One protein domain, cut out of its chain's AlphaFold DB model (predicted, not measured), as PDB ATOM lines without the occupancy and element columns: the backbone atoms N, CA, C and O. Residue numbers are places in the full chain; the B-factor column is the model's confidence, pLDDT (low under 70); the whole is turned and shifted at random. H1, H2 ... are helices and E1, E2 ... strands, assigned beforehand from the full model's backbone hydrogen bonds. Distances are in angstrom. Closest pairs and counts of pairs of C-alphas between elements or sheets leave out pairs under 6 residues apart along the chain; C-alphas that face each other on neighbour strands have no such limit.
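What this domain is: This is residues 42 to 165 of the 171 residues of an uncharacterized protein of Nonomuraea maritima (UniProt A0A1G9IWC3). Look first for two antiparallel sheets, partly face to face as a thin sandwich: the twisted sheet E1 - E2 - E3 - E5 on one side and the smaller sheet E4 - E6 - E7 on the other. The helix H1 packs at one end of the sandwich, beside the end of E4, and residues 111 to 132, with no named element, lead from it back to E5. The printed part has 124 residues with one named helix and seven named strands, in the order E1 E2 E3 E4 H1 E5 E6 E7; the class is mostly strand. It is compact, with a radius of gyration of the C-alphas of 15.9 A, and spans 50 by 34 by 21 A.

How they stand to each other: Begin with E1, residues 42 to 52, E2, residues 55 to 67, and E3, residues 70 to 77: they form a meander, each strand the antiparallel neighbour of the one before, and both steps are hairpins. Look for N 46 and O 62 at 2.9 A, and N 63 and O 74 at 2.8 A. Edge strand E5, residues 133 to 137, adds N 73 and O 134 at 2.9 A to E3. In the other sheet, the inner strand E6, residues 142 to 152, has E4, residues 86 to 96, as one neighbour, with N 89 and O 148 at 3.0 A. Its other neighbour is E7, residues 158 to 164, in a hairpin, with N 149 and O 161 at 2.9 A. Between the sheets, the closest C-alphas of E2 and E6 are those of Leu 62 and Gly 147, 5.8 A apart. Those of E1 and E7 are Ala 50 and Gly 161, at 3.8 A; those of E4 and E5 are Val 90 and Gly 133, at 5.4 A. H1, residues 99 to 110, is on the sheet E4 E6 E7, two layers with the helix on one face, at a height over the sheet of 9.2 A. Its closest C-alphas to E4 are those of Cys 102 and Cys 95, 4.7 A apart. In H1 every O i to N i+4 pair is within hydrogen-bond range.

Where its parts are: Find C-alpha 42 at (111.256, -226.554, 287.386), where E1 begins its 30.2 A; E2 then runs 37.5 A and E3 23.9 A. E4 runs 32.8 A to C-alpha 96 at (112.509, -224.012, 266.729), and H1 16.7 A. E5 covers 14.2 A, E6 35.0 A, and E7 21.0 A, ending at C-alpha 164, (103.864, -216.013, 278.247).

The domain as a whole: The two C-alphas farthest apart are those of Asn 119 and Arg 155, 49.8 A. The printed part has no cut, and the link from H1 to E5 is long, with 22 residues. Mean pLDDT of the printed part is 80.2; look for values under 70 at residues 108 to 131.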
ATOM      1  N   ARG A  42     111.954-227.814 287.658       93.44
ATOM      2  CA  ARG A  42     111.256-226.554 287.386       93.44
ATOM      3  C   ARG A  42     112.209-225.590 286.685       93.44
ATOM      4  O   ARG A  42     113.246-225.231 287.235       93.44
ATOM      5  N   VAL A  43     111.828-225.160 285.492       94.00
ATOM      6  CA  VAL A  43     112.582-224.212 284.657       94.00
ATOM      7  C   VAL A  43     111.917-222.840 284.602       94.00
ATOM      8  O   VAL A  43     112.578-221.855 284.295       94.00
ATOM      9  N   GLY A  44     110.624-222.756 284.937       93.56
ATOM     10  CA  GLY A  44     109.865-221.512 284.932       93.56
ATOM     11  C   GLY A  44     108.872-221.422 286.085       93.56
ATOM     12  O   GLY A  44     108.218-222.404 286.439       93.56
ATOM     13  N   HIS A  45     108.756-220.222 286.649       95.06
ATOM     14  CA  HIS A  45     107.743-219.851 287.631       95.06
ATOM     15  C   HIS A  45     107.362-218.384 287.413       95.06
ATOM     16  O   HIS A  45     108.131-217.486 287.753       95.06
ATOM     17  N   ILE A  46     106.211-218.141 286.788       95.88
ATOM     18  CA  ILE A  46     105.813-216.818 286.305       95.88
ATOM     19  C   ILE A  46     104.481-216.415 286.952       95.88
ATOM     20  O   ILE A  46     103.500-217.147 286.816       95.88
ATOM     21  N   PRO A  47     104.396-215.270 287.653       95.25
ATOM     22  CA  PRO A  47     103.130-214.789 288.191       95.25
ATOM     23  C   PRO A  47     102.192-214.332 287.068       95.25
ATOM     24  O   PRO A  47     102.592-213.588 286.173       95.25
ATOM     25  N   ILE A  48     100.922-214.723 287.158       95.06
ATOM     26  CA  ILE A  48      99.849-214.232 286.295       95.06
ATOM     27  C   ILE A  48      99.082-213.152 287.049       95.06
ATOM     28  O   ILE A  48      98.409-213.407 288.054       95.06
ATOM     29  N   THR A  49      99.182-211.928 286.546       96.38
ATOM     30  CA  THR A  49      98.518-210.760 287.116       96.38
ATOM     31  C   THR A  49      97.188-210.527 286.407       96.38
ATOM     32  O   THR A  49      97.163-210.204 285.222       96.38
ATOM     33  N   ALA A  50      96.086-210.688 287.137       95.25
ATOM     34  CA  ALA A  50      94.737-210.473 286.643       95.25
ATOM     35  C   ALA A  50      94.272-209.035 286.906       95.25
ATOM     36  O   ALA A  50      94.569-208.458 287.956       95.25
ATOM     37  N   ARG A  51      93.544-208.454 285.953       95.81
ATOM     38  CA  ARG A  51      93.128-207.046 285.975       95.81
ATOM     39  C   ARG A  51      91.620-206.903 285.773       95.81
ATOM     40  O   ARG A  51      91.022-207.711 285.070       95.81
ATOM     41  N   SER A  52      91.042-205.869 286.389       94.56
ATOM     42  CA  SER A  52      89.632-205.468 286.262       94.56
ATOM     43  C   SER A  52      89.484-203.973 286.529       94.56
ATOM     44  O   SER A  52      89.686-203.554 287.667       94.56
ATOM     45  N   GLY A  53      89.098-203.166 285.535       83.69
ATOM     46  CA  GLY A  53      88.728-201.752 285.740       83.69
ATOM     47  C   GLY A  53      89.720-200.938 286.590       83.69
ATOM     48  O   GLY A  53      89.304-200.236 287.504       83.69
ATOM     49  N   GLY A  54      91.029-201.109 286.364       87.81
ATOM     50  CA  GLY A  54      92.109-200.454 287.122       87.81
ATOM     51  C   GLY A  54      92.631-201.230 288.342       87.81
ATOM     52  O   GLY A  54      93.766-201.022 288.763       87.81
ATOM     53  N   ALA A  55      91.868-202.187 288.875       90.75
ATOM     54  CA  ALA A  55      92.337-203.073 289.937       90.75
ATOM     55  C   ALA A  55      93.245-204.178 289.384       90.75
ATOM     56  O   ALA A  55      93.002-204.725 288.306       90.75
ATOM     57  N   THR A  56      94.269-204.541 290.158       93.50
ATOM     58  CA  THR A  56      95.267-205.549 289.793       93.50
ATOM     59  C   THR A  56      95.456-206.548 290.932       93.50
ATOM     60  O   THR A  56      95.651-206.149 292.076       93.50
ATOM     61  N   ILE A  57      95.414-207.848 290.627       93.31
ATOM     62  CA  ILE A  57      95.565-208.937 291.602       93.31
ATOM     63  C   ILE A  57      96.496-210.003 291.018       93.31
ATOM     64  O   ILE A  57      96.313-210.440 289.885       93.31
ATOM     65  N   LYS A  58      97.478-210.483 291.790       93.56
ATOM     66  CA  LYS A  58      98.245-211.684 291.417       93.56
ATOM     67  C   LYS A  58      97.314-212.889 291.526       93.56
ATOM     68  O   LYS A  58      97.028-213.323 292.635       93.56
ATOM     69  N   GLY A  59      96.786-213.371 290.404       91.06
ATOM     70  CA  GLY A  59      95.672-214.319 290.379       91.06
ATOM     71  C   GLY A  59      96.082-215.782 290.277       91.06
ATOM     72  O   GLY A  59      95.395-216.646 290.816       91.06
ATOM     73  N   ALA A  60      97.208-216.063 289.630       94.38
ATOM     74  CA  ALA A  60      97.734-217.414 289.484       94.38
ATOM     75  C   ALA A  60      99.261-217.400 289.313       94.38
ATOM     76  O   ALA A  60      99.868-216.336 289.178       94.38
ATOM     77  N   TYR A  61      99.867-218.581 289.284       94.50
ATOM     78  CA  TYR A  61     101.229-218.801 288.809       94.50
ATOM     79  C   TYR A  61     101.214-219.790 287.649       94.50
ATOM     80  O   TYR A  61     100.516-220.797 287.714       94.50
ATOM     81  N   LEU A  62     102.008-219.515 286.616       94.88
ATOM     82  CA  LEU A  62     102.385-220.471 285.582       94.88
ATOM     83  C   LEU A  62     103.686-221.152 286.004       94.88
ATOM     84  O   LEU A  62     104.712-220.494 286.189       94.88
ATOM     85  N   HIS A  63     103.655-222.473 286.122       94.75
ATOM     86  CA  HIS A  63     104.825-223.293 286.403       94.75
ATOM     87  C   HIS A  63     105.210-224.081 285.163       94.75
ATOM     88  O   HIS A  63     104.340-224.627 284.492       94.75
ATOM     89  N   VAL A  64     106.508-224.171 284.886       93.75
ATOM     90  CA  VAL A  64     107.049-224.900 283.734       93.75
ATOM     91  C   VAL A  64     108.154-225.830 284.214       93.75
ATOM     92  O   VAL A  64     109.072-225.410 284.921       93.75
ATOM     93  N   TYR A  65     108.059-227.092 283.822       93.69
ATOM     94  CA  TYR A  65     108.942-228.183 284.205       93.69
ATOM     95  C   TYR A  65     109.477-228.893 282.970       93.69
ATOM     96  O   TYR A  65     108.784-229.026 281.958       93.69
ATOM     97  N   ARG A  66     110.705-229.398 283.080       91.25
ATOM     98  CA  ARG A  66     111.349-230.203 282.048       91.25
ATOM     99  C   ARG A  66     111.904-231.498 282.630       91.25
ATOM    100  O   ARG A  66     112.563-231.491 283.668       91.25
ATOM    101  N   ASN A  67     111.670-232.596 281.920       91.81
ATOM    102  CA  ASN A  67     112.258-233.903 282.186       91.81
ATOM    103  C   ASN A  67     112.735-234.512 280.858       91.81
ATOM    104  O   ASN A  67     111.928-234.993 280.057       91.81
ATOM    105  N   GLY A  68     114.039-234.427 280.589       90.00
ATOM    106  CA  GLY A  68     114.621-234.861 279.318       90.00
ATOM    107  C   GLY A  68     114.019-234.125 278.115       90.00
ATOM    108  O   GLY A  68     114.152-232.903 277.994       90.00
ATOM    109  N   SER A  69     113.361-234.874 277.226       88.94
ATOM    110  CA  SER A  69     112.683-234.368 276.023       88.94
ATOM    111  C   SER A  69     111.252-233.882 276.272       88.94
ATOM    112  O   SER A  69     110.656-233.275 275.381       88.94
ATOM    113  N   ARG A  70     110.683-234.144 277.454       88.12
ATOM    114  CA  ARG A  70     109.305-233.787 277.796       88.12
ATOM    115  C   ARG A  70     109.263-232.494 278.595       88.12
ATOM    116  O   ARG A  70     110.041-232.287 279.527       88.12
ATOM    117  N   VAL A  71     108.305-231.648 278.243       89.12
ATOM    118  CA  VAL A  71     107.970-230.424 278.964       89.12
ATOM    119  C   VAL A  71     106.547-230.543 279.484       89.12
ATOM    120  O   VAL A  71     105.672-231.131 278.845       89.12
ATOM    121  N   CYS A  72     106.326-230.000 280.671       89.94
ATOM    122  CA  CYS A  72     105.025-229.930 281.305       89.94
ATOM    123  C   CYS A  72     104.858-228.550 281.936       89.94
ATOM    124  O   CYS A  72     105.800-228.008 282.512       89.94
ATOM    125  N   ALA A  73     103.672-227.971 281.814       90.62
ATOM    126  CA  ALA A  73     103.336-226.701 282.423       90.62
ATOM    127  C   ALA A  73     101.961-226.789 283.064       90.62
ATOM    128  O   ALA A  73     101.082-227.490 282.569       90.62
ATOM    129  N   PHE A  74     101.765-226.065 284.154       90.56
ATOM    130  CA  PHE A  74     100.465-225.970 284.797       90.56
ATOM    131  C   PHE A  74     100.286-224.617 285.469       90.56
ATOM    132  O   PHE A  74     101.252-223.904 285.741       90.56
ATOM    133  N   THR A  75      99.035-224.270 285.737       89.62
ATOM    134  CA  THR A  75      98.650-223.083 286.479       89.62
ATOM    135  C   THR A  75      97.968-223.467 287.776       89.62
ATOM    136  O   THR A  75      97.147-224.382 287.834       89.62
ATOM    137  N   ASN A  76      98.321-222.758 288.841       89.81
ATOM    138  CA  ASN A  76      97.624-222.830 290.114       89.81
ATOM    139  C   ASN A  76      97.317-221.422 290.624       89.81
ATOM    140  O   ASN A  76      97.880-220.428 290.169       89.81
ATOM    141  N   THR A  77      96.390-221.340 291.566       88.06
ATOM    142  CA  THR A  77      95.953-220.062 292.124       88.06
ATOM    143  C   THR A  77      96.954-219.525 293.142       88.06
ATOM    144  O   THR A  77      97.707-220.287 293.748       88.06
ATOM    145  N   THR A  78      96.932-218.215 293.371       89.94
ATOM    146  CA  THR A  78      97.609-217.618 294.531       89.94
ATOM    147  C   THR A  78      96.683-217.605 295.751       89.94
ATOM    148  O   THR A  78      95.461-217.672 295.605       89.94
ATOM    149  N   LEU A  79      97.246-217.399 296.946       87.56
ATOM    150  CA  LEU A  79      96.467-217.190 298.176       87.56
ATOM    151  C   LEU A  79      95.461-216.029 298.051       87.56
ATOM    152  O   LEU A  79      94.366-216.085 298.603       87.56
ATOM    153  N   ALA A  80      95.792-214.985 297.280       85.69
ATOM    154  CA  ALA A  80      94.936-213.806 297.117       85.69
ATOM    155  C   ALA A  80      93.610-214.115 296.400       85.69
ATOM    156  O   ALA A  80      92.631-213.381 296.544       85.69
ATOM    157  N   THR A  81      93.581-215.187 295.610       88.50
ATOM    158  CA  THR A  81      92.437-215.567 294.775       88.50
ATOM    159  C   THR A  81      91.955-216.983 295.044       88.50
ATOM    160  O   THR A  81      91.089-217.479 294.325       88.50
ATOM    161  N   GLU A  82      92.490-217.646 296.070       88.69
ATOM    162  CA  GLU A  82      92.203-219.046 296.372       88.69
ATOM    163  C   GLU A  82      90.707-219.300 296.541       88.69
ATOM    164  O   GLU A  82      90.168-220.194 295.889       88.69
ATOM    165  N   ARG A  83      90.039-218.411 297.279       89.25
ATOM    166  CA  ARG A  83      88.602-218.447 297.576       89.25
ATOM    167  C   ARG A  83      87.667-218.231 296.382       89.25
ATOM    168  O   ARG A  83      86.465-218.422 296.530       89.25
ATOM    169  N   TYR A  84      88.170-217.780 295.232       88.06
ATOM    170  CA  TYR A  84      87.323-217.486 294.075       88.06
ATOM    171  C   TYR A  84      87.272-218.668 293.100       88.06
ATOM    172  O   TYR A  84      88.336-219.203 292.741       88.06
ATOM    173  N   PRO A  85      86.072-219.035 292.605       87.12
ATOM    174  CA  PRO A  85      85.927-219.898 291.441       87.12
ATOM    175  C   PRO A  85      86.642-219.280 290.241       87.12
ATOM    176  O   PRO A  85      86.521-218.083 289.973       87.12
ATOM    177  N   LYS A  86      87.407-220.098 289.520       85.81
ATOM    178  CA  LYS A  86      88.312-219.628 288.471       85.81
ATOM    179  C   LYS A  86      88.367-220.594 287.300       85.81
ATOM    180  O   LYS A  86      88.405-221.807 287.486       85.81
ATOM    181  N   ALA A  87      88.427-220.034 286.102       88.56
ATOM    182  CA  ALA A  87      88.802-220.740 284.893       88.56
ATOM    183  C   ALA A  87      90.294-220.509 284.642       88.56
ATOM    184  O   ALA A  87      90.762-219.368 284.635       88.56
ATOM    185  N   MET A  88      91.035-221.592 284.444       86.88
ATOM    186  CA  MET A  88      92.461-221.559 284.136       86.88
ATOM    187  C   MET A  88      92.717-222.328 282.847       86.88
ATOM    188  O   MET A  88      92.033-223.311 282.562       86.88
ATOM    189  N   SER A  89      93.677-221.854 282.062       85.12
ATOM    190  CA  SER A  89      94.066-222.482 280.802       85.12
ATOM    191  C   SER A  89      95.574-222.427 280.654       85.12
ATOM    192  O   SER A  89      96.197-221.434 281.040       85.12
ATOM    193  N   VAL A  90      96.154-223.487 280.099       84.88
ATOM    194  CA  VAL A  90      97.593-223.599 279.868       84.88
ATOM    195  C   VAL A  90      97.844-224.175 278.489       84.88
ATOM    196  O   VAL A  90      97.217-225.152 278.091       84.88
ATOM    197  N   ALA A  91      98.804-223.591 277.783       83.62
ATOM    198  CA  ALA A  91      99.290-224.100 276.511       83.62
ATOM    199  C   ALA A  91     100.820-224.105 276.493       83.62
ATOM    200  O   ALA A  91     101.468-223.317 277.184       83.62
ATOM    201  N   ILE A  92     101.399-224.999 275.696       82.88
ATOM    202  CA  ILE A  92     102.842-225.092 275.464       82.88
ATOM    203  C   ILE A  92     103.035-225.350 273.979       82.88
ATOM    204  O   ILE A  92     102.312-226.165 273.409       82.88
ATOM    205  N   TRP A  93     104.012-224.691 273.371       78.75
ATOM    206  CA  TRP A  93     104.408-224.952 271.993       78.75
ATOM    207  C   TRP A  93     105.925-224.983 271.867       78.75
ATOM    208  O   TRP A  93     106.645-224.282 272.585       78.75
ATOM    209  N   ALA A  94     106.400-225.809 270.940       82.88
ATOM    210  CA  ALA A  94     107.764-225.754 270.438       82.88
ATOM    211  C   ALA A  94     107.806-224.821 269.219       82.88
ATOM    212  O   ALA A  94     106.822-224.700 268.493       82.88
ATOM    213  N   CYS A  95     108.918-224.116 269.024       76.19
ATOM    214  CA  CYS A  95     108.996-223.039 268.027       76.19
ATOM    215  C   CYS A  95     110.299-223.013 267.211       76.19
ATOM    216  O   CYS A  95     110.441-222.184 266.322       76.19
ATOM    217  N   GLY A  96     111.248-223.917 267.476       77.19
ATOM    218  CA  GLY A  96     112.509-224.012 266.729       77.19
ATOM    219  C   GLY A  96     113.666-224.501 267.596       77.19
ATOM    220  O   GLY A  96     113.448-224.956 268.713       77.19
ATOM    221  N   ARG A  97     114.911-224.424 267.108       81.38
ATOM    222  CA  ARG A  97     116.122-224.801 267.878       81.38
ATOM    223  C   ARG A  97     116.837-223.621 268.543       81.38
ATOM    224  O   ARG A  97     117.755-223.836 269.325       81.38
ATOM    225  N   THR A  98     116.429-222.389 268.241       84.00
ATOM    226  CA  THR A  98     117.023-221.168 268.798       84.00
ATOM    227  C   THR A  98     115.939-220.199 269.263       84.00
ATOM    228  O   THR A  98     114.800-220.244 268.795       84.00
ATOM    229  N   VAL A  99     116.304-219.289 270.170       85.75
ATOM    230  CA  VAL A  99     115.412-218.203 270.614       85.75
ATOM    231  C   VAL A  99     115.034-217.282 269.450       85.75
ATOM    232  O   VAL A  99     113.896-216.827 269.394       85.75
ATOM    233  N   ALA A 100     115.964-217.030 268.522       81.88
ATOM    234  CA  ALA A 100     115.711-216.212 267.336       81.88
ATOM    235  C   ALA A 100     114.636-216.844 266.440       81.88
ATOM    236  O   ALA A 100     113.633-216.199 266.173       81.88
ATOM    237  N   ALA A 101     114.763-218.138 266.116       78.56
ATOM    238  CA  ALA A 101     113.763-218.853 265.319       78.56
ATOM    239  C   ALA A 101     112.370-218.818 265.969       78.56
ATOM    240  O   ALA A 101     111.365-218.616 265.295       78.56
ATOM    241  N   CYS A 102     112.312-218.950 267.297       78.44
ATOM    242  CA  CYS A 102     111.063-218.826 268.036       78.44
ATOM    243  C   CYS A 102     110.448-217.422 267.970       78.44
ATOM    244  O   CYS A 102     109.228-217.296 267.886       78.44
ATOM    245  N   ARG A 103     111.279-216.374 268.018       81.56
ATOM    246  CA  ARG A 103     110.827-214.982 267.921       81.56
ATOM    247  C   ARG A 103     110.312-214.671 266.518       81.56
ATOM    248  O   ARG A 103     109.179-214.223 266.398       81.56
ATOM    249  N   ASP A 104     111.085-215.015 265.493       78.00
ATOM    250  CA  ASP A 104     110.718-214.802 264.091       78.00
ATOM    251  C   ASP A 104     109.409-215.525 263.744       78.00
ATOM    252  O   ASP A 104     108.548-214.978 263.050       78.00
ATOM    253  N   TYR A 105     109.225-216.737 264.283       70.75
ATOM    254  CA  TYR A 105     107.989-217.506 264.163       70.75
ATOM    255  C   TYR A 105     106.788-216.794 264.804       70.75
ATOM    256  O   TYR A 105     105.705-216.735 264.219       70.75
ATOM    257  N   GLN A 106     106.962-216.239 266.007       71.44
ATOM    258  CA  GLN A 106     105.892-215.518 266.692       71.44
ATOM    259  C   GLN A 106     105.521-214.213 265.970       71.44
ATOM    260  O   GLN A 106     104.331-213.904 265.872       71.44
ATOM    261  N   ASP A 107     106.502-213.499 265.422       70.06
ATOM    262  CA  ASP A 107     106.277-212.278 264.644       70.06
ATOM    263  C   ASP A 107     105.539-212.586 263.322       70.06
ATOM    264  O   ASP A 107     104.611-211.868 262.940       70.06
ATOM    265  N   HIS A 108     105.851-213.714 262.669       65.75
ATOM    266  CA  HIS A 108     105.115-214.197 261.489       65.75
ATOM    267  C   HIS A 108     103.650-214.547 261.796       65.75
ATOM    268  O   HIS A 108     102.750-214.181 261.037       65.75
ATOM    269  N   LEU A 109     103.380-215.208 262.929       64.75
ATOM    270  CA  LEU A 109     102.006-215.508 263.348       64.75
ATOM    271  C   LEU A 109     101.190-214.242 263.643       64.75
ATOM    272  O   LEU A 109      99.986-214.212 263.391       64.75
ATOM    273  N   GLN A 110     101.817-213.204 264.199       63.84
ATOM    274  CA  GLN A 110     101.139-211.947 264.530       63.84
ATOM    275  C   GLN A 110     100.848-211.081 263.299       63.84
ATOM    276  O   GLN A 110      99.878-210.328 263.303       63.84
ATOM    277  N   THR A 111     101.642-211.212 262.237       62.91
ATOM    278  CA  THR A 111     101.503-210.435 260.994       62.91
ATOM    279  C   THR A 111     100.552-211.069 259.968       62.91
ATOM    280  O   THR A 111     100.404-210.552 258.865       62.91
ATOM    281  N   GLY A 112      99.850-212.153 260.326       52.62
ATOM    282  CA  GLY A 112      98.851-212.792 259.459       52.62
ATOM    283  C   GLY A 112      99.440-213.718 258.387       52.62
ATOM    284  O   GLY A 112      98.715-214.161 257.494       52.62
ATOM    285  N   GLY A 113     100.733-214.044 258.477       49.97
ATOM    286  CA  GLY A 113     101.395-215.011 257.607       49.97
ATOM    287  C   GLY A 113     100.948-216.442 257.917       49.97
ATOM    288  O   GLY A 113     101.612-217.164 258.648       49.97
ATOM    289  N   ASN A 114      99.820-216.873 257.351       47.78
ATOM    290  CA  ASN A 114      99.323-218.252 257.472       47.78
ATOM    291  C   ASN A 114     100.001-219.245 256.507       47.78
ATOM    292  O   ASN A 114      99.486-220.342 256.292       47.78
ATOM    293  N   GLN A 115     101.124-218.895 255.879       39.78
ATOM    294  CA  GLN A 115     101.733-219.725 254.839       39.78
ATOM    295  C   GLN A 115     103.228-219.893 255.083       39.78
ATOM    296  O   GLN A 115     103.926-218.909 255.279       39.78
ATOM    297  N   HIS A 116     103.687-221.149 255.025       36.12
ATOM    298  CA  HIS A 116     104.984-221.662 255.492       36.12
ATOM    299  C   HIS A 116     105.061-221.670 257.021       36.12
ATOM    300  O   HIS A 116     105.199-220.644 257.662       36.12
ATOM    301  N   LEU A 117     104.892-222.805 257.698       43.59
ATOM    302  CA  LEU A 117     106.019-223.687 258.040       43.59
ATOM    303  C   LEU A 117     105.483-225.041 258.557       43.59
ATOM    304  O   LEU A 117     105.887-225.543 259.602       43.59
ATOM    305  N   ALA A 118     104.544-225.648 257.825       33.75
ATOM    306  CA  ALA A 118     104.004-226.980 258.125       33.75
ATOM    307  C   ALA A 118     105.013-228.136 257.910       33.75
ATOM    308  O   ALA A 118     104.637-229.295 258.043       33.75
ATOM    309  N   ASN A 119     106.277-227.838 257.583       35.22
ATOM    310  CA  ASN A 119     107.263-228.838 257.158       35.22
ATOM    311  C   ASN A 119     108.356-229.167 258.176       35.22
ATOM    312  O   ASN A 119     109.181-230.026 257.889       35.22
ATOM    313  N   ASP A 120     108.334-228.585 259.371       35.62
ATOM    314  CA  ASP A 120     109.124-229.127 260.468       35.62
ATOM    315  C   ASP A 120     108.177-229.727 261.502       35.62
ATOM    316  O   ASP A 120     107.214-229.083 261.921       35.62
ATOM    317  N   ASN A 121     108.489-230.941 261.959       37.69
ATOM    318  CA  ASN A 121     107.839-231.705 263.038       37.69
ATOM    319  C   ASN A 121     107.778-230.975 264.414       37.69
ATOM    320  O   ASN A 121     107.669-231.605 265.461       37.69
ATOM    321  N   SER A 122     107.894-229.649 264.418       39.25
ATOM    322  CA  SER A 122     107.969-228.705 265.531       39.25
ATOM    323  C   SER A 122     106.618-228.112 265.913       39.25
ATOM    324  O   SER A 122     106.467-227.600 267.021       39.25
ATOM    325  N   TYR A 123     105.649-228.110 264.992       40.41
ATOM    326  CA  TYR A 123     104.359-227.469 265.218       40.41
ATOM    327  C   TYR A 123     103.388-228.431 265.905       40.41
ATOM    328  O   TYR A 123     102.550-229.074 265.277       40.41
ATOM    329  N   VAL A 124     103.472-228.499 267.232       42.00
ATOM    330  CA  VAL A 124     102.313-228.888 268.043       42.00
ATOM    331  C   VAL A 124     101.566-227.589 268.304       42.00
ATOM    332  O   VAL A 124     102.010-226.774 269.111       42.00
ATOM    333  N   GLY A 125     100.512-227.351 267.517       39.50
ATOM    334  CA  GLY A 125      99.797-226.078 267.483       39.50
ATOM    335  C   GLY A 125      99.317-225.591 268.848       39.50
ATOM    336  O   GLY A 125      99.334-226.331 269.832       39.50
ATOM    337  N   ARG A 126      98.857-224.331 268.897       41.72
ATOM    338  CA  ARG A 126      98.147-223.744 270.048       41.72
ATOM    339  C   ARG A 126      96.921-224.596 270.392       41.72
ATOM    340  O   ARG A 126      95.799-224.302 269.990       41.72
ATOM    341  N   GLY A 127      97.135-225.670 271.136       39.47
ATOM    342  CA  GLY A 127      96.077-226.447 271.736       39.47
ATOM    343  C   GLY A 127      95.509-225.616 272.867       39.47
ATOM    344  O   GLY A 127      96.130-225.492 273.921       39.47
ATOM    345  N   TYR A 128      94.340-225.022 272.638       39.31
ATOM    346  CA  TYR A 128      93.494-224.486 273.697       39.31
ATOM    347  C   TYR A 128      92.960-225.653 274.531       39.31
ATOM    348  O   TYR A 128      91.778-225.988 274.486       39.31
ATOM    349  N   TYR A 129      93.833-226.314 275.281       43.50
ATOM    350  CA  TYR A 129      93.385-227.260 276.279       43.50
ATOM    351  C   TYR A 129      92.873-226.419 277.445       43.50
ATOM    352  O   TYR A 129      93.633-225.701 278.093       43.50
ATOM    353  N   ARG A 130      91.550-226.446 277.671       51.69
ATOM    354  CA  ARG A 130      90.885-225.877 278.858       51.69
ATOM    355  C   ARG A 130      91.266-226.686 280.102       51.69
ATOM    356  O   ARG A 130      90.418-227.255 280.780       51.69
ATOM    357  N   THR A 131      92.553-226.817 280.347       64.19
ATOM    358  CA  THR A 131      93.125-227.625 281.405       64.19
ATOM    359  C   THR A 131      94.032-226.724 282.224       64.19
ATOM    360  O   THR A 131      94.700-225.822 281.718       64.19
ATOM    361  N   ASN A 132      94.065-226.970 283.528       74.19
ATOM    362  CA  ASN A 132      95.006-226.313 284.427       74.19
ATOM    363  C   ASN A 132      96.456-226.762 284.176       74.19
ATOM    364  O   ASN A 132      97.348-226.225 284.815       74.19
ATOM    365  N   GLY A 133      96.716-227.693 283.253       82.88
ATOM    366  CA  GLY A 133      98.056-228.051 282.806       82.88
ATOM    367  C   GLY A 133      98.094-228.708 281.430       82.88
ATOM    368  O   GLY A 133      97.079-229.167 280.914       82.88
ATOM    369  N   ALA A 134      99.281-228.738 280.839       84.06
ATOM    370  CA  ALA A 134      99.571-229.285 279.522       84.06
ATOM    371  C   ALA A 134     100.961-229.942 279.524       84.06
ATOM    372  O   ALA A 134     101.832-229.590 280.320       84.06
ATOM    373  N   SER A 135     101.192-230.896 278.623       85.81
ATOM    374  CA  SER A 135     102.512-231.495 278.413       85.81
ATOM    375  C   SER A 135     102.716-231.827 276.944       85.81
ATOM    376  O   SER A 135     101.799-232.303 276.280       85.81
ATOM    377  N   ILE A 136     103.935-231.605 276.459       83.88
ATOM    378  CA  ILE A 136     104.361-231.934 275.098       83.88
ATOM    379  C   ILE A 136     105.763-232.553 275.126       83.88
ATOM    380  O   ILE A 136     106.525-232.380 276.083       83.88
ATOM    381  N   VAL A 137     106.119-233.274 274.067       84.88
ATOM    382  CA  VAL A 137     107.500-233.699 273.812       84.88
ATOM    383  C   VAL A 137     108.126-232.667 272.880       84.88
ATOM    384  O   VAL A 137     107.617-232.458 271.787       84.88
ATOM    385  N   VAL A 138     109.202-232.012 273.318       84.00
ATOM    386  CA  VAL A 138     109.910-230.969 272.547       84.00
ATOM    387  C   VAL A 138     111.284-231.415 272.052       84.00
ATOM    388  O   VAL A 138     111.902-230.735 271.242       84.00
ATOM    389  N   GLY A 139     111.819-232.533 272.556       85.88
ATOM    390  CA  GLY A 139     113.154-232.997 272.166       85.88
ATOM    391  C   GLY A 139     114.226-231.939 272.444       85.88
ATOM    392  O   GLY A 139     114.351-231.458 273.571       85.88
ATOM    393  N   THR A 140     114.984-231.561 271.417       84.94
ATOM    394  CA  THR A 140     116.042-230.535 271.474       84.94
ATOM    395  C   THR A 140     115.560-229.140 271.061       84.94
ATOM    396  O   THR A 140     116.367-228.244 270.825       84.94
ATOM    397  N   GLN A 141     114.250-228.934 270.959       84.75
ATOM    398  CA  GLN A 141     113.686-227.657 270.548       84.75
ATOM    399  C   GLN A 141     113.540-226.694 271.725       84.75
ATOM    400  O   GLN A 141     113.335-227.090 272.880       84.75
ATOM    401  N   CYS A 142     113.621-225.412 271.395       88.25
ATOM    402  CA  CYS A 142     113.137-224.326 272.215       88.25
ATOM    403  C   CYS A 142     111.604-224.334 272.264       88.25
ATOM    404  O   CYS A 142     110.927-224.743 271.316       88.25
ATOM    405  N   TYR A 143     111.065-223.863 273.382       87.19
ATOM    406  CA  TYR A 143     109.635-223.867 273.659       87.19
ATOM    407  C   TYR A 143     109.223-222.678 274.523       87.19
ATOM    408  O   TYR A 143     110.049-222.050 275.192       87.19
ATOM    409  N   GLN A 144     107.924-222.398 274.528       89.81
ATOM    410  CA  GLN A 144     107.296-221.390 275.371       89.81
ATOM    411  C   GLN A 144     105.985-221.940 275.934       89.81
ATOM    412  O   GLN A 144     105.325-222.774 275.312       89.81
ATOM    413  N   ALA A 145     105.626-221.490 277.132       89.88
ATOM    414  CA  ALA A 145     104.349-221.791 277.756       89.88
ATOM    415  C   ALA A 145     103.517-220.513 277.897       89.88
ATOM    416  O   ALA A 145     104.050-219.444 278.191       89.88
ATOM    417  N   TRP A 146     102.205-220.645 277.754       90.25
ATOM    418  CA  TRP A 146     101.223-219.601 278.019       90.25
ATOM    419  C   TRP A 146     100.278-220.059 279.118       90.25
ATOM    420  O   TRP A 146      99.899-221.230 279.178       90.25
ATOM    421  N   GLY A 147      99.893-219.129 279.981       89.81
ATOM    422  CA  GLY A 147      98.926-219.369 281.040       89.81
ATOM    423  C   GLY A 147      97.908-218.246 281.111       89.81
ATOM    424  O   GLY A 147      98.259-217.080 280.937       89.81
ATOM    425  N   LEU A 148      96.666-218.599 281.425       91.25
ATOM    426  CA  LEU A 148      95.564-217.665 281.618       91.25
ATOM    427  C   LEU A 148      94.769-218.008 282.873       91.25
ATOM    428  O   LEU A 148      94.551-219.177 283.191       91.25
ATOM    429  N   VAL A 149      94.290-216.968 283.552       92.00
ATOM    430  CA  VAL A 149      93.363-217.056 284.678       92.00
ATOM    431  C   VAL A 149      92.204-216.083 284.474       92.00
ATOM    432  O   VAL A 149      92.408-214.932 284.084       92.00
ATOM    433  N   LYS A 150      90.984-216.539 284.757       93.44
ATOM    434  CA  LYS A 150      89.763-215.729 284.796       93.44
ATOM    435  C   LYS A 150      88.950-216.083 286.031       93.44
ATOM    436  O   LYS A 150      88.768-217.263 286.311       93.44
ATOM    437  N   PHE A 151      88.459-215.092 286.759       92.50
ATOM    438  CA  PHE A 151      87.612-215.306 287.936       92.50
ATOM    439  C   PHE A 151      86.734-214.087 288.212       92.50
ATOM    440  O   PHE A 151      86.979-213.008 287.674       92.50
ATOM    441  N   TYR A 152      85.736-214.262 289.074       94.19
ATOM    442  CA  TYR A 152      84.926-213.174 289.617       94.19
ATOM    443  C   TYR A 152      85.225-213.018 291.106       94.19
ATOM    444  O   TYR A 152      85.379-214.016 291.813       94.19
ATOM    445  N   ASP A 153      85.336-211.780 291.586       91.19
ATOM    446  CA  ASP A 153      85.416-211.527 293.025       91.19
ATOM    447  C   ASP A 153      84.028-211.593 293.691       91.19
ATOM    448  O   ASP A 153      82.995-211.723 293.033       91.19
ATOM    449  N   SER A 154      83.989-211.475 295.019       88.25
ATOM    450  CA  SER A 154      82.737-211.516 295.790       88.25
ATOM    451  C   SER A 154      81.786-210.344 295.511       88.25
ATOM    452  O   SER A 154      80.659-210.357 295.989       88.25
ATOM    453  N   ARG A 155      82.234-209.317 294.776       90.56
ATOM    454  CA  ARG A 155      81.431-208.161 294.349       90.56
ATOM    455  C   ARG A 155      80.969-208.296 292.892       90.56
ATOM    456  O   ARG A 155      80.450-207.335 292.335       90.56
ATOM    457  N   GLY A 156      81.194-209.451 292.261       90.62
ATOM    458  CA  GLY A 156      80.830-209.705 290.868       90.62
ATOM    459  C   GLY A 156      81.748-209.032 289.843       90.62
ATOM    460  O   GLY A 156      81.415-209.008 288.660       90.62
ATOM    461  N   ARG A 157      82.910-208.494 290.244       93.94
ATOM    462  CA  ARG A 157      83.872-207.914 289.292       93.94
ATOM    463  C   ARG A 157      84.671-209.024 288.620       93.94
ATOM    464  O   ARG A 157      85.228-209.880 289.309       93.94
ATOM    465  N   TRP A 158      84.750-208.994 287.292       94.62
ATOM    466  CA  TRP A 158      85.488-209.985 286.509       94.62
ATOM    467  C   TRP A 158      86.960-209.597 286.386       94.62
ATOM    468  O   TRP A 158      87.285-208.484 285.992       94.62
ATOM    469  N   PHE A 159      87.859-210.529 286.680       96.19
ATOM    470  CA  PHE A 159      89.299-210.368 286.520       96.19
ATOM    471  C   PHE A 159      89.814-211.346 285.470       96.19
ATOM    472  O   PHE A 159      89.444-212.521 285.478       96.19
ATOM    473  N   ALA A 160      90.716-210.884 284.605       95.12
ATOM    474  CA  ALA A 160      91.452-211.749 283.688       95.12
ATOM    475  C   ALA A 160      92.931-211.376 283.640       95.12
ATOM    476  O   ALA A 160      93.291-210.201 283.711       95.12
ATOM    477  N   GLY A 161      93.787-212.379 283.515       93.50
ATOM    478  CA  GLY A 161      95.213-212.198 283.297       93.50
ATOM    479  C   GLY A 161      95.762-213.329 282.452       93.50
ATOM    480  O   GLY A 161      95.312-214.468 282.572       93.50
ATOM    481  N   GLU A 162      96.745-213.013 281.626       93.56
ATOM    482  CA  GLU A 162      97.497-213.992 280.855       93.56
ATOM    483  C   GLU A 162      98.979-213.633 280.840       93.56
ATOM    484  O   GLU A 162      99.356-212.481 281.074       93.56
ATOM    485  N   VAL A 163      99.823-214.632 280.609       93.50
ATOM    486  CA  VAL A 163     101.267-214.442 280.512       93.50
ATOM    487  C   VAL A 163     101.877-215.481 279.583       93.50
ATOM    488  O   VAL A 163     101.425-216.625 279.536       93.50
ATOM    489  N   ASN A 164     102.948-215.088 278.898       90.81
ATOM    490  CA  ASN A 164     103.864-216.013 278.247       90.81
ATOM    491  C   ASN A 164     105.109-216.177 279.121       90.81
ATOM    492  O   ASN A 164     105.621-215.202 279.674       90.81
ATOM    493  N   SER A 165     105.622-217.396 279.234       92.81
ATOM    494  CA  SER A 165     106.953-217.616 279.786       92.81
ATOM    495  C   SER A 165     108.023-217.007 278.869       92.81
ATOM    496  O   SER A 165     107.757-216.750 277.692       92.81
TER     497      SER A 165